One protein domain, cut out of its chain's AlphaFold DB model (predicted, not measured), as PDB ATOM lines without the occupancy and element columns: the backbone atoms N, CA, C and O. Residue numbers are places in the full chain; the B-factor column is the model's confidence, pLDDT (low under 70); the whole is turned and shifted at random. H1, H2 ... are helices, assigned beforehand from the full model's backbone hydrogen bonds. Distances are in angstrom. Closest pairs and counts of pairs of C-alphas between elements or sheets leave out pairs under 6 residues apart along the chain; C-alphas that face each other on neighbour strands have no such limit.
ATOM      1  N   LYS A 674      40.875  45.223 -22.221       77.38
ATOM      2  CA  LYS A 674      39.532  45.303 -21.640       77.38
ATOM      3  C   LYS A 674      39.520  46.186 -20.392       77.38
ATOM      4  O   LYS A 674      38.588  46.968 -20.212       77.38
ATOM      5  N   ASP A 675      40.561  46.082 -19.575       80.94
ATOM      6  CA  ASP A 675      40.688  46.828 -18.325       80.94
ATOM      7  C   ASP A 675      41.067  48.279 -18.624       80.94
ATOM      8  O   ASP A 675      40.431  49.193 -18.109       80.94
ATOM      9  N   ALA A 676      41.992  48.495 -19.567       76.69
ATOM     10  CA  ALA A 676      42.339  49.830 -20.057       76.69
ATOM     11  C   ALA A 676      41.126  50.558 -20.675       76.69
ATOM     12  O   ALA A 676      40.881  51.728 -20.385       76.69
ATOM     13  N   ALA A 677      40.319  49.862 -21.483       77.69
ATOM     14  CA  ALA A 677      39.098  50.427 -22.058       77.69
ATOM     15  C   ALA A 677      38.030  50.715 -20.990       77.69
ATOM     16  O   ALA A 677      37.358  51.738 -21.078       77.69
ATOM     17  N   SER A 678      37.890  49.856 -19.974       80.88
ATOM     18  CA  SER A 678      36.932  50.075 -18.878       80.88
ATOM     19  C   SER A 678      37.344  51.251 -17.986       80.88
ATOM     20  O   SER A 678      36.489  52.006 -17.544       80.88
ATOM     21  N   GLN A 679      38.646  51.457 -17.757       79.12
ATOM     22  CA  GLN A 679      39.147  52.621 -17.017       79.12
ATOM     23  C   GLN A 679      38.896  53.935 -17.764       79.12
ATOM     24  O   GLN A 679      38.527  54.926 -17.144       79.12
ATOM     25  N   TYR A 680      39.083  53.944 -19.087       76.44
ATOM     26  CA  TYR A 680      38.984  55.167 -19.886       76.44
ATOM     27  C   TYR A 680      37.541  55.538 -20.263       76.44
ATOM     28  O   TYR A 680      37.162  56.704 -20.225       76.44
ATOM     29  N   PHE A 681      36.725  54.549 -20.630       76.12
ATOM     30  CA  PHE A 681      35.365  54.751 -21.147       76.12
ATOM     31  C   PHE A 681      34.266  54.345 -20.152       76.12
ATOM     32  O   PHE A 681      33.079  54.497 -20.439       76.12
ATOM     33  N   GLY A 682      34.638  53.792 -18.993       79.75
ATOM     34  CA  GLY A 682      33.704  53.253 -18.008       79.75
ATOM     35  C   GLY A 682      33.069  51.946 -18.484       79.75
ATOM     36  O   GLY A 682      33.603  50.854 -18.289       79.75
ATOM     37  N   THR A 683      31.898  52.042 -19.114       80.50
ATOM     38  CA  THR A 683      31.114  50.876 -19.540       80.50
ATOM     39  C   THR A 683      31.497  50.401 -20.939       80.50
ATOM     40  O   THR A 683      31.361  51.105 -21.936       80.50
ATOM     41  N   LEU A 684      31.879  49.127 -21.053       81.50
ATOM     42  CA  LEU A 684      32.150  48.486 -22.346       81.50
ATOM     43  C   LEU A 684      30.885  48.238 -23.187       81.50
ATOM     44  O   LEU A 684      30.976  47.794 -24.339       81.50
ATOM     45  N   LYS A 685      29.693  48.466 -22.618       82.31
ATOM     46  CA  LYS A 685      28.440  48.340 -23.367       82.31
ATOM     47  C   LYS A 685      28.336  49.429 -24.427       82.31
ATOM     48  O   LYS A 685      27.869  49.129 -25.515       82.31
ATOM     49  N   ASP A 686      28.887  50.615 -24.197       84.69
ATOM     50  CA  ASP A 686      28.664  51.807 -25.033       84.69
ATOM     51  C   ASP A 686      29.859  52.140 -25.938       84.69
ATOM     52  O   ASP A 686      30.025  53.246 -26.436       84.69
ATOM     53  N   ILE A 687      30.682  51.126 -26.205       87.06
ATOM     54  CA  ILE A 687      31.896  51.200 -27.023       87.06
ATOM     55  C   ILE A 687      31.691  50.368 -28.291       87.06
ATOM     56  O   ILE A 687      31.094  49.282 -28.238       87.06
ATOM     57  N   ILE A 688      32.230  50.846 -29.415       89.12
ATOM     58  CA  ILE A 688      32.341  50.095 -30.670       89.12
ATOM     59  C   ILE A 688      33.812  49.862 -31.013       89.12
ATOM     60  O   ILE A 688      34.654  50.749 -30.929       89.12
ATOM     61  N   SER A 689      34.149  48.642 -31.422       88.19
ATOM     62  CA  SER A 689      35.511  48.328 -31.855       88.19
ATOM     63  C   SER A 689      35.590  48.348 -33.377       88.19
ATOM     64  O   SER A 689      35.298  47.341 -34.021       88.19
ATOM     65  N   LEU A 690      36.032  49.470 -33.959       90.31
ATOM     66  CA  LEU A 690      36.277  49.533 -35.406       90.31
ATOM     67  C   LEU A 690      37.330  48.513 -35.842       90.31
ATOM     68  O   LEU A 690      37.172  47.911 -36.892       90.31
ATOM     69  N   LYS A 691      38.338  48.227 -35.006       88.31
ATOM     70  CA  LYS A 691      39.342  47.179 -35.272       88.31
ATOM     71  C   LYS A 691      38.696  45.804 -35.472       88.31
ATOM     72  O   LYS A 691      39.074  45.071 -36.379       88.31
ATOM     73  N   ARG A 692      37.697  45.459 -34.649       88.38
ATOM     74  CA  ARG A 692      36.924  44.217 -34.800       88.38
ATOM     75  C   ARG A 692      36.124  44.215 -36.100       88.38
ATOM     76  O   ARG A 692      36.146  43.210 -36.803       88.38
ATOM     77  N   HIS A 693      35.434  45.313 -36.405       91.94
ATOM     78  CA  HIS A 693      34.640  45.430 -37.631       91.94
ATOM     79  C   HIS A 693      35.503  45.422 -38.894       91.94
ATOM     80  O   HIS A 693      35.111  44.806 -39.874       91.94
ATOM     81  N   TYR A 694      36.701  46.008 -38.852       91.62
ATOM     82  CA  TYR A 694      37.678  46.005 -39.944       91.62
ATOM     83  C   TYR A 694      38.122  44.579 -40.292       91.62
ATOM     84  O   TYR A 694      38.081  44.173 -41.450       91.62
ATOM     85  N   MET A 695      38.459  43.774 -39.276       88.69
ATOM     86  CA  MET A 695      38.782  42.355 -39.472       88.69
ATOM     87  C   MET A 695      37.576  41.563 -39.983       88.69
ATOM     88  O   MET A 695      37.702  40.819 -40.950       88.69
ATOM     89  N   ALA A 696      36.403  41.745 -39.368       89.25
ATOM     90  CA  ALA A 696      35.186  41.045 -39.772       89.25
ATOM     91  C   ALA A 696      34.771  41.387 -41.214       89.25
ATOM     92  O   ALA A 696      34.290  40.516 -41.940       89.25
ATOM     93  N   TYR A 697      34.993  42.633 -41.646       91.88
ATOM     94  CA  TYR A 697      34.801  43.058 -43.026       91.88
ATOM     95  C   TYR A 697      35.688  42.229 -43.953       91.88
ATOM     96  O   TYR A 697      35.145  41.492 -44.770       91.88
ATOM     97  N   ILE A 698      37.010  42.240 -43.741       88.75
ATOM     98  CA  ILE A 698      37.982  41.477 -44.546       88.75
ATOM     99  C   ILE A 698      37.652  39.979 -44.561       88.75
ATOM    100  O   ILE A 698      37.687  39.345 -45.613       88.75
ATOM    101  N   GLU A 699      37.298  39.398 -43.415       86.50
ATOM    102  CA  GLU A 699      36.925  37.984 -43.322       86.50
ATOM    103  C   GLU A 699      35.693  37.652 -44.171       86.50
ATOM    104  O   GLU A 699      35.658  36.588 -44.796       86.50
ATOM    105  N   SER A 700      34.703  38.548 -44.203       88.50
ATOM    106  CA  SER A 700      33.433  38.337 -44.906       88.50
ATOM    107  C   SER A 700      33.475  38.690 -46.394       88.50
ATOM    108  O   SER A 700      32.893  37.965 -47.194       88.50
ATOM    109  N   THR A 701      34.171  39.762 -46.779       87.81
ATOM    110  CA  THR A 701      34.217  40.268 -48.161       87.81
ATOM    111  C   THR A 701      35.450  39.801 -48.925       87.81
ATOM    112  O   THR A 701      35.479  39.896 -50.148       87.81
ATOM    113  N   LYS A 702      36.477  39.303 -48.219       86.62
ATOM    114  CA  LYS A 702      37.815  39.009 -48.762       86.62
ATOM    115  C   LYS A 702      38.461  40.214 -49.454       86.62
ATOM    116  O   LYS A 702      39.296  40.043 -50.336       86.62
ATOM    117  N   GLN A 703      38.096  41.427 -49.041       88.88
ATOM    118  CA  GLN A 703      38.610  42.680 -49.585       88.88
ATOM    119  C   GLN A 703      39.020  43.633 -48.465       88.88
ATOM    120  O   GLN A 703      38.445  43.631 -47.376       88.88
ATOM    121  N   TYR A 704      40.002  44.484 -48.755       87.69
ATOM    122  CA  TYR A 704      40.331  45.623 -47.905       87.69
ATOM    123  C   TYR A 704      39.207  46.668 -47.960       87.69
ATOM    124  O   TYR A 704      38.639  46.877 -49.035       87.69
ATOM    125  N   PRO A 705      38.882  47.353 -46.852       88.00
ATOM    126  CA  PRO A 705      37.915  48.449 -46.848       88.00
ATOM    127  C   PRO A 705      38.534  49.718 -47.461       88.00
ATOM    128  O   PRO A 705      38.760  50.712 -46.781       88.00
ATOM    129  N   VAL A 706      38.848  49.663 -48.760       85.62
ATOM    130  CA  VAL A 706      39.399  50.793 -49.528       85.62
ATOM    131  C   VAL A 706      38.336  51.877 -49.720       85.62
ATOM    132  O   VAL A 706      38.637  53.063 -49.619       85.62
ATOM    133  N   ASP A 707      37.084  51.468 -49.950       88.56
ATOM    134  CA  ASP A 707      35.937  52.374 -49.945       88.56
ATOM    135  C   ASP A 707      35.392  52.524 -48.517       88.56
ATOM    136  O   ASP A 707      34.730  51.628 -47.976       88.56
ATOM    137  N   LYS A 708      35.662  53.688 -47.913       90.94
ATOM    138  CA  LYS A 708      35.184  54.034 -46.570       90.94
ATOM    139  C   LYS A 708      33.659  53.989 -46.458       90.94
ATOM    140  O   LYS A 708      33.137  53.607 -45.413       90.94
ATOM    141  N   GLU A 709      32.930  54.323 -47.523       92.50
ATOM    142  CA  GLU A 709      31.470  54.383 -47.484       92.50
ATOM    143  C   GLU A 709      30.848  52.988 -47.382       92.50
ATOM    144  O   GLU A 709      29.961  52.759 -46.554       92.50
ATOM    145  N   GLN A 710      31.361  52.022 -48.152       90.44
ATOM    146  CA  GLN A 710      30.930  50.624 -48.038       90.44
ATOM    147  C   GLN A 710      31.230  50.050 -46.653       90.44
ATOM    148  O   GLN A 710      30.420  49.299 -46.098       90.44
ATOM    149  N   PHE A 711      32.364  50.434 -46.063       93.19
ATOM    150  CA  PHE A 711      32.713  50.024 -44.710       93.19
ATOM    151  C   PHE A 711      31.755  50.608 -43.659       93.19
ATOM    152  O   PHE A 711      31.297  49.878 -42.779       93.19
ATOM    153  N   TYR A 712      31.374  51.884 -43.764       94.75
ATOM    154  CA  TYR A 712      30.399  52.501 -42.852       94.75
ATOM    155  C   TYR A 712      29.029  51.831 -42.940       94.75
ATOM    156  O   TYR A 712      28.430  51.510 -41.910       94.75
ATOM    157  N   LEU A 713      28.567  51.545 -44.159       92.25
ATOM    158  CA  LEU A 713      27.314  50.829 -44.381       92.25
ATOM    159  C   LEU A 713      27.364  49.409 -43.796       92.25
ATOM    160  O   LEU A 713      26.398  48.951 -43.182       92.25
ATOM    161  N   TYR A 714      28.496  48.714 -43.939       93.50
ATOM    162  CA  TYR A 714      28.706  47.407 -43.320       93.50
ATOM    163  C   TYR A 714      28.589  47.474 -41.794       93.50
ATOM    164  O   TYR A 714      27.861  46.668 -41.206       93.50
ATOM    165  N   ILE A 715      29.257  48.440 -41.148       94.25
ATOM    166  CA  ILE A 715      29.204  48.601 -39.687       94.25
ATOM    167  C   ILE A 715      27.771  48.891 -39.239       94.25
ATOM    168  O   ILE A 715      27.283  48.228 -38.325       94.25
ATOM    169  N   GLN A 716      27.082  49.828 -39.896       92.69
ATOM    170  CA  GLN A 716      25.702  50.180 -39.557       92.69
ATOM    171  C   GLN A 716      24.792  48.946 -39.605       92.69
ATOM    172  O   GLN A 716      24.071  48.673 -38.648       92.69
ATOM    173  N   ASN A 717      24.881  48.147 -40.672       91.62
ATOM    174  CA  ASN A 717      24.097  46.921 -40.806       91.62
ATOM    175  C   ASN A 717      24.440  45.885 -39.726       91.62
ATOM    176  O   ASN A 717      23.553  45.177 -39.250       91.62
ATOM    177  N   LYS A 718      25.710  45.767 -39.320       92.12
ATOM    178  CA  LYS A 718      26.113  44.848 -38.245       92.12
ATOM    179  C   LYS A 718      25.617  45.297 -36.874       92.12
ATOM    180  O   LYS A 718      25.178  44.447 -36.105       92.12
ATOM    181  N   GLU A 719      25.665  46.590 -36.572       91.62
ATOM    182  CA  GLU A 719      25.196  47.136 -35.292       91.62
ATOM    183  C   GLU A 719      23.665  47.103 -35.178       91.62
ATOM    184  O   GLU A 719      23.151  46.695 -34.130       91.62
ATOM    185  N   LEU A 720      22.945  47.402 -36.268       89.31
ATOM    186  CA  LEU A 720      21.485  47.279 -36.356       89.31
ATOM    187  C   LEU A 720      21.011  45.841 -36.106       89.31
ATOM    188  O   LEU A 720      20.050  45.625 -35.376       89.31
ATOM    189  N   ASN A 721      21.712  44.854 -36.673       88.12
ATOM    190  CA  ASN A 721      21.386  43.432 -36.518       88.12
ATOM    191  C   ASN A 721      22.032  42.783 -35.280       88.12
ATOM    192  O   ASN A 721      21.935  41.570 -35.086       88.12
ATOM    193  N   SER A 722      22.740  43.557 -34.456       86.88
ATOM    194  CA  SER A 722      23.345  43.043 -33.229       86.88
ATOM    195  C   SER A 722      22.296  42.871 -32.127       86.88
ATOM    196  O   SER A 722      21.219  43.457 -32.174       86.88
ATOM    197  N   ILE A 723      22.651  42.155 -31.055       84.00
ATOM    198  CA  ILE A 723      21.823  42.054 -29.835       84.00
ATOM    199  C   ILE A 723      21.515  43.444 -29.240       84.00
ATOM    200  O   ILE A 723      20.515  43.613 -28.552       84.00
ATOM    201  N   ARG A 724      22.369  44.446 -29.499       82.94
ATOM    202  CA  ARG A 724      22.198  45.820 -29.006       82.94
ATOM    203  C   ARG A 724      21.279  46.671 -29.893       82.94
ATOM    204  O   ARG A 724      20.851  47.718 -29.427       82.94
ATOM    205  N   GLN A 725      21.020  46.252 -31.138       85.94
ATOM    206  CA  GLN A 725      20.145  46.922 -32.118       85.94
ATOM    207  C   GLN A 725      20.381  48.436 -32.251       85.94
ATOM    208  O   GLN A 725      19.449  49.241 -32.279       85.94
ATOM    209  N   ARG A 726      21.650  48.851 -32.318       88.25
ATOM    210  CA  ARG A 726      22.003  50.274 -32.385       88.25
ATOM    211  C   ARG A 726      21.742  50.823 -33.774       88.25
ATOM    212  O   ARG A 726      22.237  50.292 -34.762       88.25
ATOM    213  N   ASN A 727      20.992  51.919 -33.830       88.81
ATOM    214  CA  ASN A 727      20.552  52.548 -35.073       88.81
ATOM    215  C   ASN A 727      21.351  53.800 -35.468       88.81
ATOM    216  O   ASN A 727      20.939  54.516 -36.383       88.81
ATOM    217  N   THR A 728      22.472  54.048 -34.791       93.31
ATOM    218  CA  THR A 728      23.455  55.101 -35.081       93.31
ATOM    219  C   THR A 728      24.878  54.544 -34.950       93.31
ATOM    220  O   THR A 728      25.085  53.451 -34.405       93.31
ATOM    221  N   LEU A 729      25.861  55.292 -35.451       94.31
ATOM    222  CA  LEU A 729      27.304  55.078 -35.284       94.31
ATOM    223  C   LEU A 729      27.936  56.230 -34.477       94.31
ATOM    224  O   LEU A 729      27.303  57.264 -34.310       94.31
ATOM    225  N   PRO A 730      29.171  56.100 -33.960       93.25
ATOM    226  CA  PRO A 730      29.809  57.180 -33.205       93.25
ATOM    227  C   PRO A 730      29.935  58.490 -33.986       93.25
ATOM    228  O   PRO A 730      30.251  58.478 -35.172       93.25
ATOM    229  N   LEU A 731      29.816  59.617 -33.283       91.25
ATOM    230  CA  LEU A 731      29.987  60.961 -33.844       91.25
ATOM    231  C   LEU A 731      31.328  61.141 -34.585       91.25
ATOM    232  O   LEU A 731      31.387  61.719 -35.664       91.25
ATOM    233  N   CYS A 732      32.413  60.600 -34.031       90.31
ATOM    234  CA  CYS A 732      33.764  60.703 -34.586       90.31
ATOM    235  C   CYS A 732      34.142  59.548 -35.537       90.31
ATOM    236  O   CYS A 732      35.326  59.216 -35.647       90.31
ATOM    237  N   LEU A 733      33.167  58.899 -36.191       92.62
ATOM    238  CA  LEU A 733      33.372  57.689 -37.004       92.62
ATOM    239  C   LEU A 733      34.512  57.821 -38.025       92.62
ATOM    240  O   LEU A 733      35.334  56.911 -38.122       92.62
ATOM    241  N   GLU A 734      34.585  58.938 -38.756       91.06
ATOM    242  CA  GLU A 734      35.616  59.133 -39.785       91.06
ATOM    243  C   GLU A 734      37.027  59.171 -39.182       91.06
ATOM    244  O   GLU A 734      37.891  58.404 -39.603       91.06
ATOM    245  N   LYS A 735      37.234  59.954 -38.110       90.50
ATOM    246  CA  LYS A 735      38.511  59.988 -37.369       90.50
ATOM    247  C   LYS A 735      38.879  58.599 -36.830       90.50
ATOM    248  O   LYS A 735      40.037  58.185 -36.877       90.50
ATOM    249  N   MET A 736      37.897  57.853 -36.311       91.25
ATOM    250  CA  MET A 736      38.123  56.488 -35.821       91.25
ATOM    251  C   MET A 736      38.560  55.543 -36.945       91.25
ATOM    252  O   MET A 736      39.412  54.674 -36.716       91.25
ATOM    253  N   PHE A 737      37.965  55.681 -38.132       92.94
ATOM    254  CA  PHE A 737      38.304  54.883 -39.302       92.94
ATOM    255  C   PHE A 737      39.718  55.185 -39.783       92.94
ATOM    256  O   PHE A 737      40.494  54.247 -39.903       92.94
ATOM    257  N   GLU A 738      40.086  56.456 -39.950       91.69
ATOM    258  CA  GLU A 738      41.430  56.867 -40.388       91.69
ATOM    259  C   GLU A 738      42.532  56.300 -39.487       91.69
ATOM    260  O   GLU A 738      43.485  55.685 -39.966       91.69
ATOM    261  N   VAL A 739      42.370  56.426 -38.166       90.69
ATOM    262  CA  VAL A 739      43.323  55.873 -37.191       90.69
ATOM    263  C   VAL A 739      43.389  54.349 -37.287       90.69
ATOM    264  O   VAL A 739      44.469  53.762 -37.204       90.69
ATOM    265  N   THR A 740      42.240  53.688 -37.440       90.69
ATOM    266  CA  THR A 740      42.186  52.225 -37.550       90.69
ATOM    267  C   THR A 740      42.855  51.754 -38.841       90.69
ATOM    268  O   THR A 740      43.717  50.879 -38.789       90.69
ATOM    269  N   ASP A 741      42.514  52.357 -39.975       91.94
ATOM    270  CA  ASP A 741      43.066  52.053 -41.295       91.94
ATOM    271  C   ASP A 741      44.589  52.240 -41.319       91.94
ATOM    272  O   ASP A 741      45.314  51.330 -41.721       91.94
ATOM    273  N   GLN A 742      45.109  53.341 -40.767       91.38
ATOM    274  CA  GLN A 742      46.556  53.564 -40.632       91.38
ATOM    275  C   GLN A 742      47.247  52.479 -39.792       91.38
ATOM    276  O   GLN A 742      48.321  51.996 -40.158       91.38
ATOM    277  N   GLN A 743      46.639  52.062 -38.675       90.19
ATOM    278  CA  GLN A 743      47.193  50.997 -37.834       90.19
ATOM    279  C   GLN A 743      47.235  49.648 -38.565       90.19
ATOM    280  O   GLN A 743      48.218  48.916 -38.429       90.19
ATOM    281  N   PHE A 744      46.205  49.326 -39.353       90.50
ATOM    282  CA  PHE A 744      46.192  48.115 -40.173       90.50
ATOM    283  C   PHE A 744      47.186  48.202 -41.332       90.50
ATOM    284  O   PHE A 744      47.938  47.251 -41.522       90.50
ATOM    285  N   LYS A 745      47.270  49.329 -42.049       90.94
ATOM    286  CA  LYS A 745      48.257  49.550 -43.122       90.94
ATOM    287  C   LYS A 745      49.689  49.362 -42.627       90.94
ATOM    288  O   LYS A 745      50.421  48.564 -43.202       90.94
ATOM    289  N   LYS A 746      50.045  49.967 -41.489       91.06
ATOM    290  CA  LYS A 746      51.362  49.782 -40.855       91.06
ATOM    291  C   LYS A 746      51.642  48.312 -40.523       91.06
ATOM    292  O   LYS A 746      52.748  47.824 -40.743       91.06
ATOM    293  N   ALA A 747      50.654  47.595 -39.984       89.00
ATOM    294  CA  ALA A 747      50.809  46.174 -39.682       89.00
ATOM    295  C   ALA A 747      50.972  45.333 -40.961       89.00
ATOM    296  O   ALA A 747      51.829  44.453 -40.997       89.00
ATOM    297  N   ILE A 748      50.202  45.630 -42.013       89.81
ATOM    298  CA  ILE A 748      50.273  44.979 -43.330       89.81
ATOM    299  C   ILE A 748      51.652  45.196 -43.970       89.81
ATOM    300  O   ILE A 748      52.272  44.241 -44.425       89.81
ATOM    301  N   GLU A 749      52.181  46.417 -43.935       90.38
ATOM    302  CA  GLU A 749      53.521  46.732 -44.443       90.38
ATOM    303  C   GLU A 749      54.610  45.930 -43.718       90.38
ATOM    304  O   GLU A 749      55.468  45.316 -44.356       90.38
ATOM    305  N   GLN A 750      54.549  45.861 -42.383       89.56
ATOM    306  CA  GLN A 750      55.515  45.104 -41.580       89.56
ATOM    307  C   GLN A 750      55.508  43.609 -41.918       89.56
ATOM    308  O   GLN A 750      56.571  42.985 -41.992       89.56
ATOM    309  N   ILE A 751      54.331  43.024 -42.147       87.56
ATOM    310  CA  ILE A 751      54.234  41.614 -42.523       87.56
ATOM    311  C   ILE A 751      54.625  41.370 -43.983       87.56
ATOM    312  O   ILE A 751      55.281  40.368 -44.261       87.56
ATOM    313  N   SER A 752      54.319  42.291 -44.901       88.06
ATOM    314  CA  SER A 752      54.767  42.214 -46.295       88.06
ATOM    315  C   SER A 752      56.289  42.221 -46.402       88.06
ATOM    316  O   SER A 752      56.851  41.403 -47.130       88.06
ATOM    317  N   LEU A 753      56.965  43.061 -45.612       87.94
ATOM    318  CA  LEU A 753      58.428  43.074 -45.514       87.94
ATOM    319  C   LEU A 753      58.986  41.753 -44.970       87.94
ATOM    320  O   LEU A 753      60.030  41.290 -45.421       87.94
ATOM    321  N   GLN A 754      58.304  41.129 -44.007       85.69
ATOM    322  CA  GLN A 754      58.737  39.843 -43.460       85.69
ATOM    323  C   GLN A 754      58.526  38.678 -44.437       85.69
ATOM    324  O   GLN A 754      59.355  37.772 -44.481       85.69
ATOM    325  N   LEU A 755      57.427  38.682 -45.193       84.94
ATOM    326  CA  LEU A 755      57.104  37.631 -46.162       84.94
ATOM    327  C   LEU A 755      57.785  37.835 -47.521       84.94
ATOM    328  O   LEU A 755      57.714  36.944 -48.364       84.94
ATOM    329  N   ASN A 756      58.424  38.990 -47.733       88.44
ATOM    330  CA  ASN A 756      59.016  39.407 -49.003       88.44
ATOM    331  C   ASN A 756      58.032  39.320 -50.188       88.44
ATOM    332  O   ASN A 756      58.406  38.971 -51.306       88.44
ATOM    333  N   ARG A 757      56.748  39.597 -49.923       89.69
ATOM    334  CA  ARG A 757      55.667  39.655 -50.918       89.69
ATOM    335  C   ARG A 757      54.518  40.539 -50.413       89.69
ATOM    336  O   ARG A 757      54.353  40.670 -49.195       89.69
ATOM    337  N   PRO A 758      53.692  41.116 -51.302       87.81
ATOM    338  CA  PRO A 758      52.463  41.781 -50.885       87.81
ATOM    339  C   PRO A 758      51.543  40.802 -50.141       87.81
ATOM    340  O   PRO A 758      51.475  39.613 -50.468       87.81
ATOM    341  N   VAL A 759      50.868  41.310 -49.108       86.38
ATOM    342  CA  VAL A 759      49.889  40.550 -48.326       86.38
ATOM    343  C   VAL A 759      48.497  40.814 -48.878       86.38
ATOM    344  O   VAL A 759      48.037  41.956 -48.949       86.38
ATOM    345  N   GLU A 760      47.816  39.748 -49.274       86.94
ATOM    346  CA  GLU A 760      46.463  39.804 -49.809       86.94
ATOM    347  C   GLU A 760      45.428  39.716 -48.681       86.94
ATOM    348  O   GLU A 760      45.688  39.199 -47.594       86.94
ATOM    349  N   ALA A 761      44.200  40.168 -48.939       84.19
ATOM    350  CA  ALA A 761      43.114  40.100 -47.959       84.19
ATOM    351  C   ALA A 761      42.818  38.657 -47.487       84.19
ATOM    352  O   ALA A 761      42.396  38.441 -46.347       84.19
ATOM    353  N   LYS A 762      43.085  37.653 -48.335       83.56
ATOM    354  CA  LYS A 762      42.960  36.232 -47.982       83.56
ATOM    355  C   LYS A 762      43.971  35.812 -46.907       83.56
ATOM    356  O   LYS A 762      43.567  35.171 -45.939       83.56
ATOM    357  N   ASP A 763      45.226  36.251 -47.020       82.12
ATOM    358  CA  ASP A 763      46.278  35.982 -46.027       82.12
ATOM    359  C   ASP A 763      45.878  36.510 -44.638       82.12
ATOM    360  O   ASP A 763      46.118  35.875 -43.609       82.12
ATOM    361  N   LEU A 764      45.236  37.681 -44.603       76.75
ATOM    362  CA  LEU A 764      44.747  38.291 -43.367       76.75
ATOM    363  C   LEU A 764      43.587  37.507 -42.760       76.75
ATOM    364  O   LEU A 764      43.547  37.309 -41.546       76.75
ATOM    365  N   SER A 765      42.656  37.041 -43.596       77.81
ATOM    366  CA  SER A 765      41.539  36.208 -43.147       77.81
ATOM    367  C   SER A 765      42.035  34.907 -42.513       77.81
ATOM    368  O   SER A 765      41.511  34.508 -41.476       77.81
ATOM    369  N   GLU A 766      43.035  34.256 -43.107       82.62
ATOM    370  CA  GLU A 766      43.620  33.015 -42.583       82.62
ATOM    371  C   GLU A 766      44.348  33.263 -41.253       82.62
ATOM    372  O   GLU A 766      44.132  32.553 -40.272       82.62
ATOM    373  N   ARG A 767      45.141  34.337 -41.158       81.38
ATOM    374  CA  ARG A 767      45.848  34.715 -39.918       81.38
ATOM    375  C   ARG A 767      44.911  35.136 -38.791       81.38
ATOM    376  O   ARG A 767      45.164  34.820 -37.625       81.38
ATOM    377  N   SER A 768      43.815  35.816 -39.116       76.56
ATOM    378  CA  SER A 768      42.786  36.156 -38.133       76.56
ATOM    379  C   SER A 768      42.101  34.897 -37.588       76.56
ATOM    380  O   SER A 768      41.872  34.807 -36.378       76.56
ATOM    381  N   GLN A 769      41.841  33.893 -38.434       77.88
ATOM    382  CA  GLN A 769      41.284  32.600 -38.013       77.88
ATOM    383  C   GLN A 769      42.261  31.810 -37.132       77.88
ATOM    384  O   GLN A 769      41.867  31.353 -36.058       77.88
ATOM    385  N   LEU A 770      43.540  31.739 -37.518       79.94
ATOM    386  CA  LEU A 770      44.612  31.090 -36.742       79.94
ATOM    387  C   LEU A 770      44.867  31.747 -35.376       79.94
ATOM    388  O   LEU A 770      45.451  31.140 -34.487       79.94
ATOM    389  N   SER A 771      44.444  32.997 -35.196       80.06
ATOM    390  CA  SER A 771      44.573  33.742 -33.938       80.06
ATOM    391  C   SER A 771      43.237  33.920 -33.203       80.06
ATOM    392  O   SER A 771      43.109  34.782 -32.327       80.06
ATOM    393  N   SER A 772      42.223  33.123 -33.558       76.94
ATOM    394  CA  SER A 772      40.907  33.146 -32.910       76.94
ATOM    395  C   SER A 772      40.949  32.576 -31.485       76.94
ATOM    396  O   SER A 772      40.278  33.107 -30.594       76.94
ATOM    397  N   ASN A 773      41.785  31.561 -31.237       84.62
ATOM    398  CA  ASN A 773      42.044  31.032 -29.902       84.62
ATOM    399  C   ASN A 773      43.016  31.942 -29.133       84.62
ATOM    400  O   ASN A 773      44.070  32.336 -29.633       84.62
ATOM    401  N   ARG A 774      42.685  32.261 -27.876       80.88
ATOM    402  CA  ARG A 774      43.491  33.154 -27.027       80.88
ATOM    403  C   ARG A 774      44.914  32.634 -26.785       80.88
ATOM    404  O   ARG A 774      45.839  33.441 -26.753       80.88
ATOM    405  N   ILE A 775      45.089  31.328 -26.591       83.56
ATOM    406  CA  ILE A 775      46.395  30.714 -26.304       83.56
ATOM    407  C   ILE A 775      47.278  30.770 -27.552       83.56
ATOM    408  O   ILE A 775      48.416  31.230 -27.490       83.56
ATOM    409  N   GLU A 776      46.731  30.373 -28.700       83.88
ATOM    410  CA  GLU A 776      47.431  30.421 -29.989       83.88
ATOM    411  C   GLU A 776      47.809  31.853 -30.359       83.88
ATOM    412  O   GLU A 776      48.953  32.120 -30.725       83.88
ATOM    413  N   ARG A 777      46.895  32.805 -30.154       85.31
ATOM    414  CA  ARG A 777      47.166  34.229 -30.347       85.31
ATOM    415  C   ARG A 777      48.344  34.721 -29.508       85.31
ATOM    416  O   ARG A 777      49.215  35.387 -30.055       85.31
ATOM    417  N   LEU A 778      48.396  34.392 -28.215       85.06
ATOM    418  CA  LEU A 778      49.515  34.781 -27.345       85.06
ATOM    419  C   LEU A 778      50.835  34.151 -27.803       85.06
ATOM    420  O   LEU A 778      51.877  34.805 -27.761       85.06
ATOM    421  N   ASN A 779      50.802  32.905 -28.278       86.25
ATOM    422  CA  ASN A 779      51.979  32.244 -28.835       86.25
ATOM    423  C   ASN A 779      52.479  32.955 -30.102       86.25
ATOM    424  O   ASN A 779      53.675  33.232 -30.198       86.25
ATOM    425  N   ILE A 780      51.581  33.309 -31.027       86.44
ATOM    426  CA  ILE A 780      51.920  34.040 -32.259       86.44
ATOM    427  C   ILE A 780      52.435  35.452 -31.929       86.44
ATOM    428  O   ILE A 780      53.457  35.868 -32.474       86.44
ATOM    429  N   GLU A 781      51.789  36.173 -31.004       87.75
ATOM    430  CA  GLU A 781      52.237  37.497 -30.533       87.75
ATOM    431  C   GLU A 781      53.659  37.419 -29.938       87.75
ATOM    432  O   GLU A 781      54.538  38.195 -30.319       87.75
ATOM    433  N   ASN A 782      53.931  36.437 -29.073       85.81
ATOM    434  CA  ASN A 782      55.253  36.231 -28.471       85.81
ATOM    435  C   ASN A 782      56.326  35.844 -29.500       85.81
ATOM    436  O   ASN A 782      57.472  36.289 -29.399       85.81
ATOM    437  N   GLN A 783      55.981  35.012 -30.484       85.88
ATOM    438  CA  GLN A 783      56.883  34.664 -31.585       85.88
ATOM    439  C   GLN A 783      57.217  35.895 -32.433       85.88
ATOM    440  O   GLN A 783      58.389  36.128 -32.730       85.88
ATOM    441  N   TRP A 784      56.218  36.721 -32.751       85.88
ATOM    442  CA  TRP A 784      56.412  37.964 -33.496       85.88
ATOM    443  C   TRP A 784      57.341  38.943 -32.763       85.88
ATOM    444  O   TRP A 784      58.283  39.480 -33.354       85.88
ATOM    445  N   LEU A 785      57.143  39.125 -31.454       84.25
ATOM    446  CA  LEU A 785      58.004  39.973 -30.619       84.25
ATOM    447  C   LEU A 785      59.452  39.454 -30.543       84.25
ATOM    448  O   LEU A 785      60.392  40.245 -30.527       84.25
ATOM    449  N   LYS A 786      59.664  38.131 -30.533       83.69
ATOM    450  CA  LYS A 786      61.014  37.532 -30.574       83.69
ATOM    451  C   LYS A 786      61.715  37.752 -31.917       83.69
ATOM    452  O   LYS A 786      62.929  37.933 -31.932       83.69
ATOM    453  N   LEU A 787      60.972  37.718 -33.023       77.56
ATOM    454  CA  LEU A 787      61.505  37.936 -34.373       77.56
ATOM    455  C   LEU A 787      61.882  39.401 -34.612       77.56
ATOM    456  O   LEU A 787      62.915  39.676 -35.213       77.56
ATOM    457  N   THR A 788      61.082  40.332 -34.094       71.31
ATOM    458  CA  THR A 788      61.317  41.778 -34.230       71.31
ATOM    459  C   THR A 788      62.395  42.324 -33.294       71.31
ATOM    460  O   THR A 788      63.002  43.323 -33.637       71.31
ATOM    461  N   ARG A 789      62.686  41.668 -32.158       66.62
ATOM    462  CA  ARG A 789      63.819  42.014 -31.267       66.62
ATOM    463  C   ARG A 789      65.188  41.496 -31.736       66.62
ATOM    464  O   ARG A 789      66.194  41.830 -31.123       66.62
ATOM    465  N   LYS A 790      65.223  40.607 -32.739       53.16
ATOM    466  CA  LYS A 790      66.458  40.017 -33.300       53.16
ATOM    467  C   LYS A 790      66.983  40.751 -34.542       53.16
ATOM    468  O   LYS A 790      68.085  40.439 -34.985       53.16
TER     469      LYS A 790
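This is residues 674 to 790 of the 791 residues of an uncharacterized protein of Tieghemostelium lacteum (UniProt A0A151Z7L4). H2 is the core, with H3, the long H4 and H5 packed on it at steep angles, while H1 and H6 lie farthest out and touch no helix. The 117 printed residues have six named helices, H1 to H6, and no named strand: all helix, only just compact, close to loose, radius of gyration of the C-alphas 15.7 A, spans 46 by 33 by 24 A.

H1, residues 674 to 681, is apart from H2, residues 690 to 701, the hub. H3, residues 708 to 720, touches H2 about perpendicular at 81 degrees, closest C-alphas Ile 715 and His 693, 6.6 A. H4, residues 733 to 755, touches H2 at Thr 740 and Lys 691, closest C-alphas 6.2 A. H5, residues 761 to 770, touches H2, closest C-alphas Ser 765 and Glu 699, 4.9 A. H6, residues 774 to 788, is close to but not clearly touching H5. In all six, every O i to N i+4 pair is within hydrogen-bond range.

H1 begins at C-alpha 674 (39.532, 45.303, -21.640); H6 ends at C-alpha 788 (61.317, 41.778, -34.230). H4 is 32.4 A long.

The printed part has no cut. The H3 to H4 link is long. Residues 789 to 790 are under pLDDT 70.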